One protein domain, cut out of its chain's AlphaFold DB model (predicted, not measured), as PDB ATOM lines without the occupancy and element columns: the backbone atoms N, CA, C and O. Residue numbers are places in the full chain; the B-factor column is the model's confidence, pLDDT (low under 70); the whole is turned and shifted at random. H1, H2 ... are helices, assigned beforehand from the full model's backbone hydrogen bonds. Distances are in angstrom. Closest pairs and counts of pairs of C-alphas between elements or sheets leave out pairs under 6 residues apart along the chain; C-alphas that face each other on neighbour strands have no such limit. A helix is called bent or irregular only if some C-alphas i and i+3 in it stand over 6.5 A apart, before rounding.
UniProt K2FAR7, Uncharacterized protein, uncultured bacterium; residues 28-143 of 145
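What this domain is: This is residues 28 to 143 of the 145 residues of an uncharacterized protein of uncultured bacterium (UniProt K2FAR7). Three longer helices lie side by side, H2 between H1 and H6, each running opposite to the next, while H2, H3 and H4 make a horseshoe with H1 running across it. H3 and H4 pack on H1, but H2 meets its neighbours through few contacts; short H5 lies near one end of H6, and residues 120 to 125 stick out. The printed part has 116 residues with six named helices, H1 to H6 in order, and no named strand: all helix. The whole is compact, with a radius of gyration of the C-alphas of 15.5 A and spans of 41 by 35 by 23 A.

Where its parts are: H1, residues 28 to 44, begins at C-alpha 28 (-3.142, 37.378, -35.364) and is 23.3 A long. H2, residues 47 to 71, is the longest helix at 32.1 A; it has a kink of 58 degrees near residue 55 and is irregular, with C-alphas 52 and 55 7.1 A apart. H3, residues 74 to 86, measures 18.5 A, and H4, residues 88 to 100, 18.1 A. H5, residues 106 to 111, measures 8.6 A. H6, residues 125 to 143, is 28.9 A long and ends at C-alpha 143 (4.725, 61.218, -5.462); it is only just irregular, with C-alphas 140 and 143 6.9 A apart.

How they stand to each other: H1 touches H3 at a steep tilt of 39 degrees, the same way; their closest C-alphas, Arg 35 and Ala 80, are 4.6 A apart. With residues 39 to 44 alone H1 touches H4 at a steep tilt of 45 degrees, closest at the C-alphas of Lys 43 and Arg 95, 4.2 A. H1 and H2 are close but not clearly touching, closest at the C-alphas of Leu 41 and Leu 50, 7.8 A, and run opposite ways at a shallow tilt of 9 degrees. H2 and H3 touch only at the corner, and only just, with 3 pairs of C-alphas within 8 A; the closest are Ser 68 and Phe 74, 4.7 A. H3 and H4 meet only through their link. H2, with residues 52 to 56 alone, and H6, with residues 134 to 141 alone, only just touch, with 3 pairs of C-alphas within 8 A; the closest are Leu 52 and Ile 141, 6.8 A, and the tilt is shallow at 10 degrees, opposite ways. H5 and H6 form a helical hairpin and only just touch, also with 3 such pairs, closest at the C-alphas of Ser 107 and Lys 142, 7.4 A. H4 and H6 are apart. Each O i to N i+4 pair is within hydrogen-bond range in H1, H3, H4 and H5; H2 has 19 of 21 and H6 14 of 15.

The domain as a whole: The two farthest C-alphas, Glu 100 and Pro 125, are 41.8 A apart. The printed part has no cut. The link from H5 to H6, residues 112 to 124, is long; the other four links are tight. Mean pLDDT of the printed part is 92.7, and residues 120 to 121 are under 70.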
ATOM      1  N   TRP A  28      -4.525  37.521 -35.823       91.25
ATOM      2  CA  TRP A  28      -3.142  37.378 -35.364       91.25
ATOM      3  C   TRP A  28      -2.569  38.683 -34.806       91.25
ATOM      4  O   TRP A  28      -1.927  38.683 -33.754       91.25
ATOM      5  N   LYS A  29      -2.827  39.814 -35.474       90.44
ATOM      6  CA  LYS A  29      -2.413  41.134 -34.987       90.44
ATOM      7  C   LYS A  29      -3.060  41.445 -33.637       90.44
ATOM      8  O   LYS A  29      -2.345  41.823 -32.718       90.44
ATOM      9  N   PHE A  30      -4.375  41.279 -33.493       91.50
ATOM     10  CA  PHE A  30      -5.054  41.596 -32.230       91.50
ATOM     11  C   PHE A  30      -4.610  40.679 -31.087       91.50
ATOM     12  O   PHE A  30      -4.268  41.172 -30.012       91.50
ATOM     13  N   PHE A  31      -4.497  39.373 -31.344       94.88
ATOM     14  CA  PHE A  31      -3.949  38.415 -30.385       94.88
ATOM     15  C   PHE A  31      -2.538  38.811 -29.926       94.88
ATOM     16  O   PHE A  31      -2.262  38.890 -28.728       94.88
ATOM     17  N   THR A  32      -1.631  39.087 -30.870       94.50
ATOM     18  CA  THR A  32      -0.240  39.424 -30.538       94.50
ATOM     19  C   THR A  32      -0.111  40.777 -29.855       94.50
ATOM     20  O   THR A  32       0.700  40.888 -28.940       94.50
ATOM     21  N   LEU A  33      -0.906  41.782 -30.229       93.69
ATOM     22  CA  LEU A  33      -0.918  43.084 -29.557       93.69
ATOM     23  C   LEU A  33      -1.318  42.952 -28.087       93.69
ATOM     24  O   LEU A  33      -0.600  43.440 -27.216       93.69
ATOM     25  N   GLU A  34      -2.415  42.251 -27.803       94.69
ATOM     26  CA  GLU A  34      -2.903  42.066 -26.434       94.69
ATOM     27  C   GLU A  34      -1.932  41.235 -25.594       94.69
ATOM     28  O   GLU A  34      -1.532  41.644 -24.500       94.69
ATOM     29  N   ARG A  35      -1.468  40.106 -26.143       95.94
ATOM     30  CA  ARG A  35      -0.499  39.235 -25.472       95.94
ATOM     31  C   ARG A  35       0.791  39.998 -25.179       95.94
ATOM     32  O   ARG A  35       1.259  40.012 -24.043       95.94
ATOM     33  N   ASN A  36       1.367  40.662 -26.180       96.94
ATOM     34  CA  ASN A  36       2.642  41.359 -26.021       96.94
ATOM     35  C   ASN A  36       2.521  42.562 -25.079       96.94
ATOM     36  O   ASN A  36       3.475  42.834 -24.353       96.94
ATOM     37  N   ARG A  37       1.367  43.247 -25.029       95.75
ATOM     38  CA  ARG A  37       1.114  44.330 -24.065       95.75
ATOM     39  C   ARG A  37       1.201  43.817 -22.629       95.75
ATOM     40  O   ARG A  37       1.938  44.391 -21.828       95.75
ATOM     41  N   LEU A  38       0.522  42.710 -22.316       95.44
ATOM     42  CA  LEU A  38       0.586  42.100 -20.984       95.44
ATOM     43  C   LEU A  38       1.999  41.618 -20.644       95.44
ATOM     44  O   LEU A  38       2.506  41.915 -19.564       95.44
ATOM     45  N   TYR A  39       2.672  40.944 -21.582       96.69
ATOM     46  CA  TYR A  39       4.044  40.466 -21.378       96.69
ATOM     47  C   TYR A  39       4.980  41.637 -21.109       96.69
ATOM     48  O   TYR A  39       5.791  41.583 -20.190       96.69
ATOM     49  N   PHE A  40       4.858  42.714 -21.885       95.81
ATOM     50  CA  PHE A  40       5.685  43.897 -21.729       95.81
ATOM     51  C   PHE A  40       5.505  44.523 -20.345       95.81
ATOM     52  O   PHE A  40       6.504  44.748 -19.661       95.81
ATOM     53  N   LEU A  41       4.264  44.745 -19.904       95.19
ATOM     54  CA  LEU A  41       3.973  45.327 -18.593       95.19
ATOM     55  C   LEU A  41       4.511  44.444 -17.458       95.19
ATOM     56  O   LEU A  41       5.319  44.901 -16.646       95.19
ATOM     57  N   PHE A  42       4.149  43.161 -17.448       95.75
ATOM     58  CA  PHE A  42       4.552  42.225 -16.395       95.75
ATOM     59  C   PHE A  42       6.037  41.871 -16.409       95.75
ATOM     60  O   PHE A  42       6.581  41.530 -15.366       95.75
ATOM     61  N   LYS A  43       6.733  41.954 -17.540       95.69
ATOM     62  CA  LYS A  43       8.180  41.702 -17.582       95.69
ATOM     63  C   LYS A  43       8.987  42.916 -17.129       95.69
ATOM     64  O   LYS A  43      10.023  42.760 -16.493       95.69
ATOM     65  N   ASN A  44       8.530  44.125 -17.458       95.00
ATOM     66  CA  ASN A  44       9.366  45.322 -17.375       95.00
ATOM     67  C   ASN A  44       9.059  46.239 -16.180       95.00
ATOM     68  O   ASN A  44       9.946  46.983 -15.764       95.00
ATOM     69  N   TYR A  45       7.842  46.214 -15.623       94.69
ATOM     70  CA  TYR A  45       7.422  47.183 -14.603       94.69
ATOM     71  C   TYR A  45       7.504  46.596 -13.183       94.69
ATOM     72  O   TYR A  45       6.969  45.514 -12.941       94.69
ATOM     73  N   PRO A  46       8.119  47.286 -12.204       93.75
ATOM     74  CA  PRO A  46       8.143  46.861 -10.800       93.75
ATOM     75  C   PRO A  46       6.741  46.609 -10.225       93.75
ATOM     76  O   PRO A  46       5.779  47.261 -10.622       93.75
ATOM     77  N   ALA A  47       6.617  45.694  -9.258       93.75
ATOM     78  CA  ALA A  47       5.310  45.269  -8.733       93.75
ATOM     79  C   ALA A  47       4.542  46.426  -8.073       93.75
ATOM     80  O   ALA A  47       3.367  46.616  -8.360       93.75
ATOM     81  N   LYS A  48       5.239  47.260  -7.283       93.69
ATOM     82  CA  LYS A  48       4.683  48.489  -6.688       93.69
ATOM     83  C   LYS A  48       4.066  49.407  -7.750       93.69
ATOM     84  O   LYS A  48       2.973  49.923  -7.569       93.69
ATOM     85  N   MET A  49       4.762  49.582  -8.872       94.88
ATOM     86  CA  MET A  49       4.311  50.444  -9.962       94.88
ATOM     87  C   MET A  49       3.108  49.843 -10.697       94.88
ATOM     88  O   MET A  49       2.169  50.567 -10.996       94.88
ATOM     89  N   LEU A  50       3.105  48.528 -10.943       95.62
ATOM     90  CA  LEU A  50       1.944  47.835 -11.512       95.62
ATOM     91  C   LEU A  50       0.717  47.949 -10.604       95.62
ATOM     92  O   LEU A  50      -0.371  48.206 -11.105       95.62
ATOM     93  N   LEU A  51       0.893  47.820  -9.286       96.38
ATOM     94  CA  LEU A  51      -0.189  47.975  -8.314       96.38
ATOM     95  C   LEU A  51      -0.772  49.394  -8.339       96.38
ATOM     96  O   LEU A  51      -1.987  49.554  -8.388       96.38
ATOM     97  N   LEU A  52       0.088  50.417  -8.369       95.88
ATOM     98  CA  LEU A  52      -0.341  51.815  -8.469       95.88
ATOM     99  C   LEU A  52      -0.978  52.143  -9.825       95.88
ATOM    100  O   LEU A  52      -1.833  53.010  -9.893       95.88
ATOM    101  N   LEU A  53      -0.592  51.469 -10.908       94.69
ATOM    102  CA  LEU A  53      -1.202  51.659 -12.228       94.69
ATOM    103  C   LEU A  53      -2.491  50.849 -12.419       94.69
ATOM    104  O   LEU A  53      -3.270  51.171 -13.317       94.69
ATOM    105  N   ALA A  54      -2.730  49.823 -11.598       95.06
ATOM    106  CA  ALA A  54      -3.829  48.878 -11.771       95.06
ATOM    107  C   ALA A  54      -5.221  49.534 -11.881       95.06
ATOM    108  O   ALA A  54      -5.973  49.108 -12.758       95.06
ATOM    109  N   PRO A  55      -5.581  50.580 -11.100       94.62
ATOM    110  CA  PRO A  55      -6.907  51.193 -11.201       94.62
ATOM    111  C   PRO A  55      -7.179  51.809 -12.576       94.62
ATOM    112  O   PRO A  55      -8.188  51.499 -13.208       94.62
ATOM    113  N   MET A  56      -6.258  52.630 -13.094       93.25
ATOM    114  CA  MET A  56      -6.424  53.217 -14.429       93.25
ATOM    115  C   MET A  56      -6.206  52.198 -15.543       93.25
ATOM    116  O   MET A  56      -6.851  52.293 -16.586       93.25
ATOM    117  N   PHE A  57      -5.350  51.199 -15.321       92.50
ATOM    118  CA  PHE A  57      -5.217  50.081 -16.245       92.50
ATOM    119  C   PHE A  57      -6.547  49.339 -16.401       92.50
ATOM    120  O   PHE A  57      -6.952  49.079 -17.527       92.50
ATOM    121  N   PHE A  58      -7.270  49.082 -15.307       93.88
ATOM    122  CA  PHE A  58      -8.586  48.444 -15.338       93.88
ATOM    123  C   PHE A  58      -9.621  49.276 -16.105       93.88
ATOM    124  O   PHE A  58     -10.318  48.740 -16.963       93.88
ATOM    125  N   VAL A  59      -9.681  50.591 -15.867       91.88
ATOM    126  CA  VAL A  59     -10.575  51.497 -16.614       91.88
ATOM    127  C   VAL A  59     -10.283  51.450 -18.118       91.88
ATOM    128  O   VAL A  59     -11.201  51.310 -18.926       91.88
ATOM    129  N   MET A  60      -9.006  51.513 -18.504       91.06
ATOM    130  CA  MET A  60      -8.597  51.385 -19.906       91.06
ATOM    131  C   MET A  60      -8.949  50.010 -20.476       91.06
ATOM    132  O   MET A  60      -9.384  49.908 -21.623       91.06
ATOM    133  N   GLU A  61      -8.793  48.958 -19.676       93.50
ATOM    134  CA  GLU A  61      -9.100  47.593 -20.076       93.50
ATOM    135  C   GLU A  61     -10.580  47.419 -20.410       93.50
ATOM    136  O   GLU A  61     -10.888  46.799 -21.423       93.50
ATOM    137  N   LEU A  62     -11.486  48.026 -19.635       93.00
ATOM    138  CA  LEU A  62     -12.921  48.041 -19.935       93.00
ATOM    139  C   LEU A  62     -13.215  48.708 -21.284       93.00
ATOM    140  O   LEU A  62     -13.998  48.179 -22.071       93.00
ATOM    141  N   GLY A  63     -12.553  49.831 -21.580       91.06
ATOM    142  CA  GLY A  63     -12.692  50.515 -22.867       91.06
ATOM    143  C   GLY A  63     -12.240  49.644 -24.042       91.06
ATOM    144  O   GLY A  63     -12.966  49.490 -25.021       91.06
ATOM    145  N   VAL A  64     -11.072  49.006 -23.922       91.00
ATOM    146  CA  VAL A  64     -10.547  48.093 -24.953       91.00
ATOM    147  C   VAL A  64     -11.396  46.824 -25.067       91.00
ATOM    148  O   VAL A  64     -11.543  46.264 -26.152       91.00
ATOM    149  N   PHE A  65     -11.967  46.352 -23.963       93.12
ATOM    150  CA  PHE A  65     -12.858  45.199 -23.946       93.12
ATOM    151  C   PHE A  65     -14.161  45.498 -24.692       93.12
ATOM    152  O   PHE A  65     -14.544  44.722 -25.568       93.12
ATOM    153  N   ALA A  66     -14.786  46.650 -24.429       92.81
ATOM    154  CA  ALA A  66     -15.945  47.124 -25.183       92.81
ATOM    155  C   ALA A  66     -15.616  47.279 -26.680       92.81
ATOM    156  O   ALA A  66     -16.345  46.765 -27.530       92.81
ATOM    157  N   ASP A  67     -14.470  47.884 -27.009       89.75
ATOM    158  CA  ASP A  67     -13.996  48.014 -28.393       89.75
ATOM    159  C   ASP A  67     -13.845  46.643 -29.079       89.75
ATOM    160  O   ASP A  67     -14.308  46.449 -30.205       89.75
ATOM    161  N   SER A  68     -13.299  45.651 -28.368       91.50
ATOM    162  CA  SER A  68     -13.086  44.294 -28.888       91.50
ATOM    163  C   SER A  68     -14.364  43.545 -29.244       91.50
ATOM    164  O   SER A  68     -14.361  42.754 -30.193       91.50
ATOM    165  N   LEU A  69     -15.454  43.821 -28.525       92.38
ATOM    166  CA  LEU A  69     -16.774  43.280 -28.831       92.38
ATOM    167  C   LEU A  69     -17.323  43.920 -30.109       92.38
ATOM    168  O   LEU A  69     -17.747  43.207 -31.013       92.38
ATOM    169  N   THR A  70     -17.239  45.249 -30.226       88.56
ATOM    170  CA  THR A  70     -17.758  45.976 -31.400       88.56
ATOM    171  C   THR A  70     -16.987  45.680 -32.687       88.56
ATOM    172  O   THR A  70     -17.578  45.622 -33.762       88.56
ATOM    173  N   LYS A  71     -15.670  45.456 -32.591       87.06
ATOM    174  CA  LYS A  71     -14.783  45.218 -33.742       87.06
ATOM    175  C   LYS A  71     -14.502  43.739 -34.024       87.06
ATOM    176  O   LYS A  71     -13.793  43.436 -34.980       87.06
ATOM    177  N   GLY A  72     -15.043  42.818 -33.224       88.94
ATOM    178  CA  GLY A  72     -15.006  41.379 -33.505       88.94
ATOM    179  C   GLY A  72     -13.673  40.667 -33.231       88.94
ATOM    180  O   GLY A  72     -13.451  39.588 -33.775       88.94
ATOM    181  N   TYR A  73     -12.794  41.224 -32.387       91.56
ATOM    182  CA  TYR A  73     -11.538  40.575 -31.961       91.56
ATOM    183  C   TYR A  73     -11.565  40.101 -30.496       91.56
ATOM    184  O   TYR A  73     -10.541  39.740 -29.916       91.56
ATOM    185  N   PHE A  74     -12.751  40.068 -29.884       93.19
ATOM    186  CA  PHE A  74     -12.959  39.620 -28.508       93.19
ATOM    187  C   PHE A  74     -12.324  38.251 -28.205       93.19
ATOM    188  O   PHE A  74     -11.607  38.093 -27.217       93.19
ATOM    189  N   LEU A  75     -12.521  37.262 -29.084       93.94
ATOM    190  CA  LEU A  75     -11.948  35.926 -28.897       93.94
ATOM    191  C   LEU A  75     -10.414  35.941 -28.921       93.94
ATOM    192  O   LEU A  75      -9.785  35.200 -28.168       93.94
ATOM    193  N   ASP A  76      -9.801  36.804 -29.733       94.50
ATOM    194  CA  ASP A  76      -8.345  36.957 -29.772       94.50
ATOM    195  C   ASP A  76      -7.811  37.553 -28.472       94.50
ATOM    196  O   ASP A  76      -6.759  37.135 -27.987       94.50
ATOM    197  N   LYS A  77      -8.566  38.475 -27.865       94.62
ATOM    198  CA  LYS A  77      -8.262  39.049 -26.551       94.62
ATOM    199  C   LYS A  77      -8.299  37.986 -25.449       94.62
ATOM    200  O   LYS A  77      -7.351  37.878 -24.674       94.62
ATOM    201  N   ILE A  78      -9.327  37.134 -25.424       95.62
ATOM    202  CA  ILE A  78      -9.413  36.014 -24.467       95.62
ATOM    203  C   ILE A  78      -8.285  34.998 -24.692       95.62
ATOM    204  O   ILE A  78      -7.631  34.572 -23.738       95.62
ATOM    205  N   ARG A  79      -7.985  34.649 -25.951       96.00
ATOM    206  CA  ARG A  79      -6.841  33.785 -26.290       96.00
ATOM    207  C   ARG A  79      -5.521  34.389 -25.819       96.00
ATOM    208  O   ARG A  79      -4.670  33.661 -25.310       96.00
ATOM    209  N   ALA A  80      -5.342  35.701 -25.961       96.19
ATOM    210  CA  ALA A  80      -4.150  36.402 -25.494       96.19
ATOM    211  C   ALA A  80      -3.985  36.301 -23.971       96.19
ATOM    212  O   ALA A  80      -2.869  36.077 -23.500       96.19
ATOM    213  N   TYR A  81      -5.078  36.377 -23.205       95.69
ATOM    214  CA  TYR A  81      -5.049  36.155 -21.755       95.69
ATOM    215  C   TYR A  81      -4.676  34.718 -21.408       95.69
ATOM    216  O   TYR A  81      -3.777  34.501 -20.599       95.69
ATOM    217  N   GLY A  82      -5.289  33.734 -22.072       97.06
ATOM    218  CA  GLY A  82      -4.918  32.327 -21.908       97.06
ATOM    219  C   GLY A  82      -3.434  32.083 -22.205       97.06
ATOM    220  O   GLY A  82      -2.744  31.420 -21.435       97.06
ATOM    221  N   SER A  83      -2.907  32.699 -23.267       96.75
ATOM    222  CA  SER A  83      -1.483  32.637 -23.611       96.75
ATOM    223  C   SER A  83      -0.594  33.267 -22.534       96.75
ATOM    224  O   SER A  83       0.435  32.687 -22.190       96.75
ATOM    225  N   PHE A  84      -0.998  34.403 -21.962       96.31
ATOM    226  CA  PHE A  84      -0.295  35.043 -20.850       96.31
ATOM    227  C   PHE A  84      -0.205  34.143 -19.618       96.31
ATOM    228  O   PHE A  84       0.896  33.914 -19.118       96.31
ATOM    229  N   PHE A  85      -1.326  33.575 -19.173       96.00
ATOM    230  CA  PHE A  85      -1.326  32.670 -18.022       96.00
ATOM    231  C   PHE A  85      -0.567  31.368 -18.313       96.00
ATOM    232  O   PHE A  85       0.212  30.917 -17.477       96.00
ATOM    233  N   GLY A  86      -0.695  30.813 -19.523       97.06
ATOM    234  CA  GLY A  86       0.037  29.612 -19.936       97.06
ATOM    235  C   GLY A  86       1.560  29.790 -19.976       97.06
ATOM    236  O   GLY A  86       2.297  28.840 -19.738       97.06
ATOM    237  N   ASN A  87       2.052  31.009 -20.216       96.75
ATOM    238  CA  ASN A  87       3.486  31.325 -20.230       96.75
ATOM    239  C   ASN A  87       3.958  32.042 -18.957       96.75
ATOM    240  O   ASN A  87       5.089  32.534 -18.916       96.75
ATOM    241  N   PHE A  88       3.129  32.108 -17.912       95.31
ATOM    242  CA  PHE A  88       3.399  32.931 -16.734       95.31
ATOM    243  C   PHE A  88       4.741  32.601 -16.069       95.31
ATOM    244  O   PHE A  88       5.484  33.508 -15.702       95.31
ATOM    245  N   LYS A  89       5.108  31.314 -15.996       97.00
ATOM    246  CA  LYS A  89       6.409  30.875 -15.468       97.00
ATOM    247  C   LYS A  89       7.580  31.499 -16.235       97.00
ATOM    248  O   LYS A  89       8.494  32.035 -15.614       97.00
ATOM    249  N   GLN A  90       7.546  31.466 -17.569       96.62
ATOM    250  CA  GLN A  90       8.604  32.060 -18.387       96.62
ATOM    251  C   GLN A  90       8.632  33.581 -18.230       96.62
ATOM    252  O   GLN A  90       9.699  34.159 -18.050       96.62
ATOM    253  N   ILE A  91       7.463  34.231 -18.235       96.88
ATOM    254  CA  ILE A  91       7.343  35.682 -18.029       96.88
ATOM    255  C   ILE A  91       7.925  36.082 -16.669       96.88
ATOM    256  O   ILE A  91       8.588  37.112 -16.562       96.88
ATOM    257  N   TRP A  92       7.713  35.265 -15.639       96.62
ATOM    258  CA  TRP A  92       8.265  35.489 -14.310       96.62
ATOM    259  C   TRP A  92       9.793  35.382 -14.286       96.62
ATOM    260  O   TRP A  92      10.450  36.275 -13.756       96.62
ATOM    261  N   LEU A  93      10.372  34.344 -14.896       97.12
ATOM    262  CA  LEU A  93      11.832  34.199 -15.006       97.12
ATOM    263  C   LEU A  93      12.454  35.369 -15.779       97.12
ATOM    264  O   LEU A  93      13.439  35.974 -15.358       97.12
ATOM    265  N   ASP A  94      11.832  35.738 -16.891       96.25
ATOM    266  CA  ASP A  94      12.205  36.892 -17.697       96.25
ATOM    267  C   ASP A  94      12.131  38.207 -16.908       96.25
ATOM    268  O   ASP A  94      12.990  39.078 -17.059       96.25
ATOM    269  N   ARG A  95      11.101  38.359 -16.068       96.25
ATOM    270  CA  ARG A  95      10.918  39.512 -15.186       96.25
ATOM    271  C   ARG A  95      12.061  39.623 -14.184       96.25
ATOM    272  O   ARG A  95      12.589  40.722 -14.038       96.25
ATOM    273  N   GLN A  96      12.454  38.529 -13.526       96.25
ATOM    274  CA  GLN A  96      13.584  38.543 -12.585       96.25
ATOM    275  C   GLN A  96      14.849  39.049 -13.286       96.25
ATOM    276  O   GLN A  96      15.399  40.077 -12.897       96.25
ATOM    277  N   ASN A  97      15.193  38.450 -14.429       95.31
ATOM    278  CA  ASN A  97      16.352  38.850 -15.232       95.31
ATOM    279  C   ASN A  97      16.337  40.340 -15.634       95.31
ATOM    280  O   ASN A  97      17.375  41.006 -15.658       95.31
ATOM    281  N   VAL A  98      15.169  40.878 -15.999       94.88
ATOM    282  CA  VAL A  98      15.031  42.285 -16.410       94.88
ATOM    283  C   VAL A  98      15.137  43.241 -15.224       94.88
ATOM    284  O   VAL A  98      15.748  44.307 -15.365       94.88
ATOM    285  N   LEU A  99      14.530  42.890 -14.090       94.06
ATOM    286  CA  LEU A  99      14.501  43.736 -12.899       94.06
ATOM    287  C   LEU A  99      15.832  43.715 -12.142       94.06
ATOM    288  O   LEU A  99      16.249  44.774 -11.684       94.06
ATOM    289  N   GLU A 100      16.546  42.589 -12.107       94.38
ATOM    290  CA  GLU A 100      17.910  42.498 -11.558       94.38
ATOM    291  C   GLU A 100      18.889  43.428 -12.283       94.38
ATOM    292  O   GLU A 100      19.756  44.048 -11.677       94.38
ATOM    293  N   ARG A 101      18.727  43.580 -13.602       93.81
ATOM    294  CA  ARG A 101      19.584  44.437 -14.439       93.81
ATOM    295  C   ARG A 101      19.076  45.878 -14.540       93.81
ATOM    296  O   ARG A 101      19.600  46.669 -15.330       93.81
ATOM    297  N   LYS A 102      18.008  46.239 -13.823       93.25
ATOM    298  CA  LYS A 102      17.419  47.582 -13.872       93.25
ATOM    299  C   LYS A 102      18.356  48.578 -13.191       93.25
ATOM    300  O   LYS A 102      18.699  48.414 -12.032       93.25
ATOM    301  N   LYS A 103      18.720  49.642 -13.912       93.69
ATOM    302  CA  LYS A 103      19.507  50.763 -13.362       93.69
ATOM    303  C   LYS A 103      18.662  52.002 -13.077       93.69
ATOM    304  O   LYS A 103      19.007  52.788 -12.211       93.69
ATOM    305  N   LEU A 104      17.560  52.178 -13.806       93.00
ATOM    306  CA  LEU A 104      16.659  53.316 -13.616       93.00
ATOM    307  C   LEU A 104      15.840  53.155 -12.340       93.00
ATOM    308  O   LEU A 104      15.297  52.076 -12.088       93.00
ATOM    309  N   THR A 105      15.662  54.236 -11.589       92.81
ATOM    310  CA  THR A 105      14.722  54.267 -10.463       92.81
ATOM    311  C   THR A 105      13.273  54.185 -10.961       92.81
ATOM    312  O   THR A 105      12.984  54.296 -12.157       92.81
ATOM    313  N   ASN A 106      12.323  53.908 -10.064       92.81
ATOM    314  CA  ASN A 106      10.905  53.856 -10.442       92.81
ATOM    315  C   ASN A 106      10.381  55.247 -10.816       92.81
ATOM    316  O   ASN A 106       9.666  55.372 -11.806       92.81
ATOM    317  N   SER A 107      10.808  56.277 -10.085       92.81
ATOM    318  CA  SER A 107      10.443  57.671 -10.343       92.81
ATOM    319  C   SER A 107      10.981  58.176 -11.688       92.81
ATOM    320  O   SER A 107      10.232  58.739 -12.490       92.81
ATOM    321  N   GLU A 108      12.249  57.887 -12.014       93.19
ATOM    322  CA  GLU A 108      12.825  58.226 -13.327       93.19
ATOM    323  C   GLU A 108      12.091  57.533 -14.473       93.19
ATOM    324  O   GLU A 108      11.833  58.143 -15.510       93.19
ATOM    325  N   LEU A 109      11.756  56.252 -14.298       92.56
ATOM    326  CA  LEU A 109      10.982  55.507 -15.280       92.56
ATOM    327  C   LEU A 109       9.594  56.127 -15.471       92.56
ATOM    328  O   LEU A 109       9.173  56.337 -16.604       92.56
ATOM    329  N   PHE A 110       8.894  56.415 -14.376       93.94
ATOM    330  CA  PHE A 110       7.538  56.955 -14.408       93.94
ATOM    331  C   PHE A 110       7.475  58.349 -15.036       93.94
ATOM    332  O   PHE A 110       6.549  58.663 -15.782       93.94
ATOM    333  N   THR A 111       8.503  59.167 -14.811       92.88
ATOM    334  CA  THR A 111       8.614  60.507 -15.403       92.88
ATOM    335  C   THR A 111       8.785  60.467 -16.928       92.88
ATOM    336  O   THR A 111       8.493  61.450 -17.599       92.88
ATOM    337  N   ARG A 112       9.205  59.330 -17.502       91.88
ATOM    338  CA  ARG A 112       9.312  59.134 -18.962       91.88
ATOM    339  C   ARG A 112       8.015  58.665 -19.617       91.88
ATOM    340  O   ARG A 112       7.980  58.539 -20.837       91.88
ATOM    341  N   LEU A 113       6.982  58.348 -18.838       91.50
ATOM    342  CA  LEU A 113       5.692  57.929 -19.377       91.50
ATOM    343  C   LEU A 113       4.863  59.149 -19.768       91.50
ATOM    344  O   LEU A 113       4.842  60.142 -19.042       91.50
ATOM    345  N   ASN A 114       4.146  59.038 -20.885       92.06
ATOM    346  CA  ASN A 114       3.183  60.055 -21.283       92.06
ATOM    347  C   ASN A 114       1.855  59.828 -20.522       92.06
ATOM    348  O   ASN A 114       1.306  58.724 -20.595       92.06
ATOM    349  N   PRO A 115       1.345  60.821 -19.767       91.62
ATOM    350  CA  PRO A 115       0.053  60.723 -19.089       91.62
ATOM    351  C   PRO A 115      -1.156  60.834 -20.029       91.62
ATOM    352  O   PRO A 115      -2.283  60.654 -19.572       91.62
ATOM    353  N   THR A 116      -0.949  61.167 -21.303       90.81
ATOM    354  CA  THR A 116      -2.015  61.344 -22.290       90.81
ATOM    355  C   THR A 116      -1.836  60.427 -23.486       90.81
ATOM    356  O   THR A 116      -0.731  60.042 -23.865       90.81
ATOM    357  N   ILE A 117      -2.967  60.062 -24.077       86.69
ATOM    358  CA  ILE A 117      -3.047  59.301 -25.311       86.69
ATOM    359  C   ILE A 117      -3.247  60.301 -26.449       86.69
ATOM    360  O   ILE A 117      -4.289  60.957 -26.532       86.69
ATOM    361  N   GLU A 118      -2.238  60.412 -27.307       84.19
ATOM    362  CA  GLU A 118      -2.221  61.293 -28.473       84.19
ATOM    363  C   GLU A 118      -2.347  60.442 -29.740       84.19
ATOM    364  O   GLU A 118      -1.492  59.606 -30.028       84.19
ATOM    365  N   PHE A 119      -3.438  60.636 -30.480       77.62
ATOM    366  CA  PHE A 119      -3.654  60.035 -31.793       77.62
ATOM    367  C   PHE A 119      -4.175  61.115 -32.736       77.62
ATOM    368  O   PHE A 119      -5.273  61.624 -32.531       77.62
ATOM    369  N   GLU A 120      -3.406  61.442 -33.776       67.12
ATOM    370  CA  GLU A 120      -3.764  62.491 -34.746       67.12
ATOM    371  C   GLU A 120      -5.095  62.206 -35.462       67.12
ATOM    372  O   GLU A 120      -5.849  63.120 -35.772       67.12
ATOM    373  N   GLU A 121      -5.419  60.931 -35.678       68.25
ATOM    374  CA  GLU A 121      -6.621  60.510 -36.410       68.25
ATOM    375  C   GLU A 121      -7.885  60.402 -35.536       68.25
ATOM    376  O   GLU A 121      -8.978  60.192 -36.065       68.25
ATOM    377  N   ILE A 122      -7.766  60.478 -34.203       72.00
ATOM    378  CA  ILE A 122      -8.873  60.199 -33.276       72.00
ATOM    379  C   ILE A 122      -8.983  61.327 -32.253       72.00
ATOM    380  O   ILE A 122      -8.321  61.307 -31.219       72.00
ATOM    381  N   ASP A 123      -9.908  62.253 -32.491       76.50
ATOM    382  CA  ASP A 123     -10.351  63.226 -31.493       76.50
ATOM    383  C   ASP A 123     -11.817  62.953 -31.143       76.50
ATOM    384  O   ASP A 123     -12.726  63.189 -31.937       76.50
ATOM    385  N   SER A 124     -12.053  62.387 -29.955       85.50
ATOM    386  CA  SER A 124     -13.401  62.102 -29.458       85.50
ATOM    387  C   SER A 124     -13.605  62.664 -28.049       85.50
ATOM    388  O   SER A 124     -12.660  62.691 -27.250       85.50
ATOM    389  N   PRO A 125     -14.840  63.057 -27.675       86.56
ATOM    390  CA  PRO A 125     -15.145  63.494 -26.312       86.56
ATOM    391  C   PRO A 125     -14.740  62.462 -25.251       86.56
ATOM    392  O   PRO A 125     -14.200  62.828 -24.209       86.56
ATOM    393  N   ALA A 126     -14.922  61.169 -25.545       86.75
ATOM    394  CA  ALA A 126     -14.509  60.075 -24.672       86.75
ATOM    395  C   ALA A 126     -12.986  60.056 -24.449       86.75
ATOM    396  O   ALA A 126     -12.538  59.941 -23.309       86.75
ATOM    397  N   LEU A 127     -12.190  60.247 -25.509       87.56
ATOM    398  CA  LEU A 127     -10.729  60.322 -25.402       87.56
ATOM    399  C   LEU A 127     -10.283  61.530 -24.569       87.56
ATOM    400  O   LEU A 127      -9.387  61.409 -23.735       87.56
ATOM    401  N   ARG A 128     -10.934  62.687 -24.732       89.69
ATOM    402  CA  ARG A 128     -10.637  63.888 -23.932       89.69
ATOM    403  C   ARG A 128     -10.920  63.665 -22.444       89.69
ATOM    404  O   ARG A 128     -10.125  64.086 -21.604       89.69
ATOM    405  N   ILE A 129     -12.025  62.996 -22.112       91.12
ATOM    406  CA  ILE A 129     -12.354  62.621 -20.727       91.12
ATOM    407  C   ILE A 129     -11.314  61.634 -20.187       91.12
ATOM    408  O   ILE A 129     -10.770  61.860 -19.105       91.12
ATOM    409  N   ALA A 130     -10.967  60.603 -20.961       90.50
ATOM    410  CA  ALA A 130      -9.942  59.635 -20.585       90.50
ATOM    411  C   ALA A 130      -8.587  60.312 -20.320       90.50
ATOM    412  O   ALA A 130      -7.980  60.070 -19.282       90.50
ATOM    413  N   ASN A 131      -8.151  61.235 -21.183       93.12
ATOM    414  CA  ASN A 131      -6.910  61.993 -21.002       93.12
ATOM    415  C   ASN A 131      -6.936  62.885 -19.751       93.12
ATOM    416  O   ASN A 131      -5.930  62.989 -19.045       93.12
ATOM    417  N   LYS A 132      -8.082  63.492 -19.413       93.56
ATOM    418  CA  LYS A 132      -8.237  64.226 -18.145       93.56
ATOM    419  C   LYS A 132      -8.107  63.298 -16.936       93.56
ATOM    420  O   LYS A 132      -7.394  63.634 -15.994       93.56
ATOM    421  N   MET A 133      -8.738  62.126 -16.973       93.94
ATOM    422  CA  MET A 133      -8.629  61.133 -15.900       93.94
ATOM    423  C   MET A 133      -7.203  60.593 -15.759       93.94
ATOM    424  O   MET A 133      -6.666  60.585 -14.655       93.94
ATOM    425  N   LEU A 134      -6.566  60.194 -16.864       94.06
ATOM    426  CA  LEU A 134      -5.199  59.664 -16.882       94.06
ATOM    427  C   LEU A 134      -4.189  60.697 -16.379       94.06
ATOM    428  O   LEU A 134      -3.369  60.378 -15.521       94.06
ATOM    429  N   SER A 135      -4.284  61.946 -16.838       94.81
ATOM    430  CA  SER A 135      -3.389  63.019 -16.393       94.81
ATOM    431  C   SER A 135      -3.616  63.429 -14.939       94.81
ATOM    432  O   SER A 135      -2.648  63.683 -14.219       94.81
ATOM    433  N   GLY A 136      -4.869  63.447 -14.475       95.69
ATOM    434  CA  GLY A 136      -5.195  63.641 -13.063       95.69
ATOM    435  C   GLY A 136      -4.600  62.531 -12.197       95.69
ATOM    436  O   GLY A 136      -3.865  62.807 -11.250       95.69
ATOM    437  N   TYR A 137      -4.837  61.275 -12.575       95.56
ATOM    438  CA  TYR A 137      -4.331  60.117 -11.845       95.56
ATOM    439  C   TYR A 137      -2.803  60.046 -11.841       95.56
ATOM    440  O   TYR A 137      -2.199  59.778 -10.804       95.56
ATOM    441  N   TYR A 138      -2.165  60.368 -12.968       95.69
ATOM    442  CA  TYR A 138      -0.712  60.451 -13.081       95.69
ATOM    443  C   TYR A 138      -0.117  61.387 -12.024       95.69
ATOM    444  O   TYR A 138       0.854  61.027 -11.360       95.69
ATOM    445  N   LYS A 139      -0.717  62.568 -11.822       95.44
ATOM    446  CA  LYS A 139      -0.264  63.532 -10.807       95.44
ATOM    447  C   LYS A 139      -0.410  62.988  -9.385       95.44
ATOM    448  O   LYS A 139       0.466  63.246  -8.566       95.44
ATOM    449  N   ILE A 140      -1.469  62.222  -9.114       96.06
ATOM    450  CA  ILE A 140      -1.733  61.618  -7.798       96.06
ATOM    451  C   ILE A 140      -0.698  60.541  -7.466       96.06
ATOM    452  O   ILE A 140      -0.185  60.506  -6.350       96.06
ATOM    453  N   ILE A 141      -0.369  59.666  -8.421       95.88
ATOM    454  CA  ILE A 141       0.546  58.545  -8.160       95.88
ATOM    455  C   ILE A 141       2.022  58.926  -8.284       95.88
ATOM    456  O   ILE A 141       2.860  58.247  -7.698       95.88
ATOM    457  N   LYS A 142       2.359  60.010  -8.997       94.00
ATOM    458  CA  LYS A 142       3.742  60.488  -9.156       94.00
ATOM    459  C   LYS A 142       4.531  60.585  -7.836       94.00
ATOM    460  O   LYS A 142       5.648  60.081  -7.823       94.00
ATOM    461  N   PRO A 143       4.010  61.180  -6.742       94.00
ATOM    462  CA  PRO A 143       4.725  61.218  -5.462       94.00
ATOM    463  C   PRO A 143       4.801  59.859  -4.742       94.00
ATOM    464  O   PRO A 143       5.603  59.705  -3.828       94.00
TER     465      PRO A 143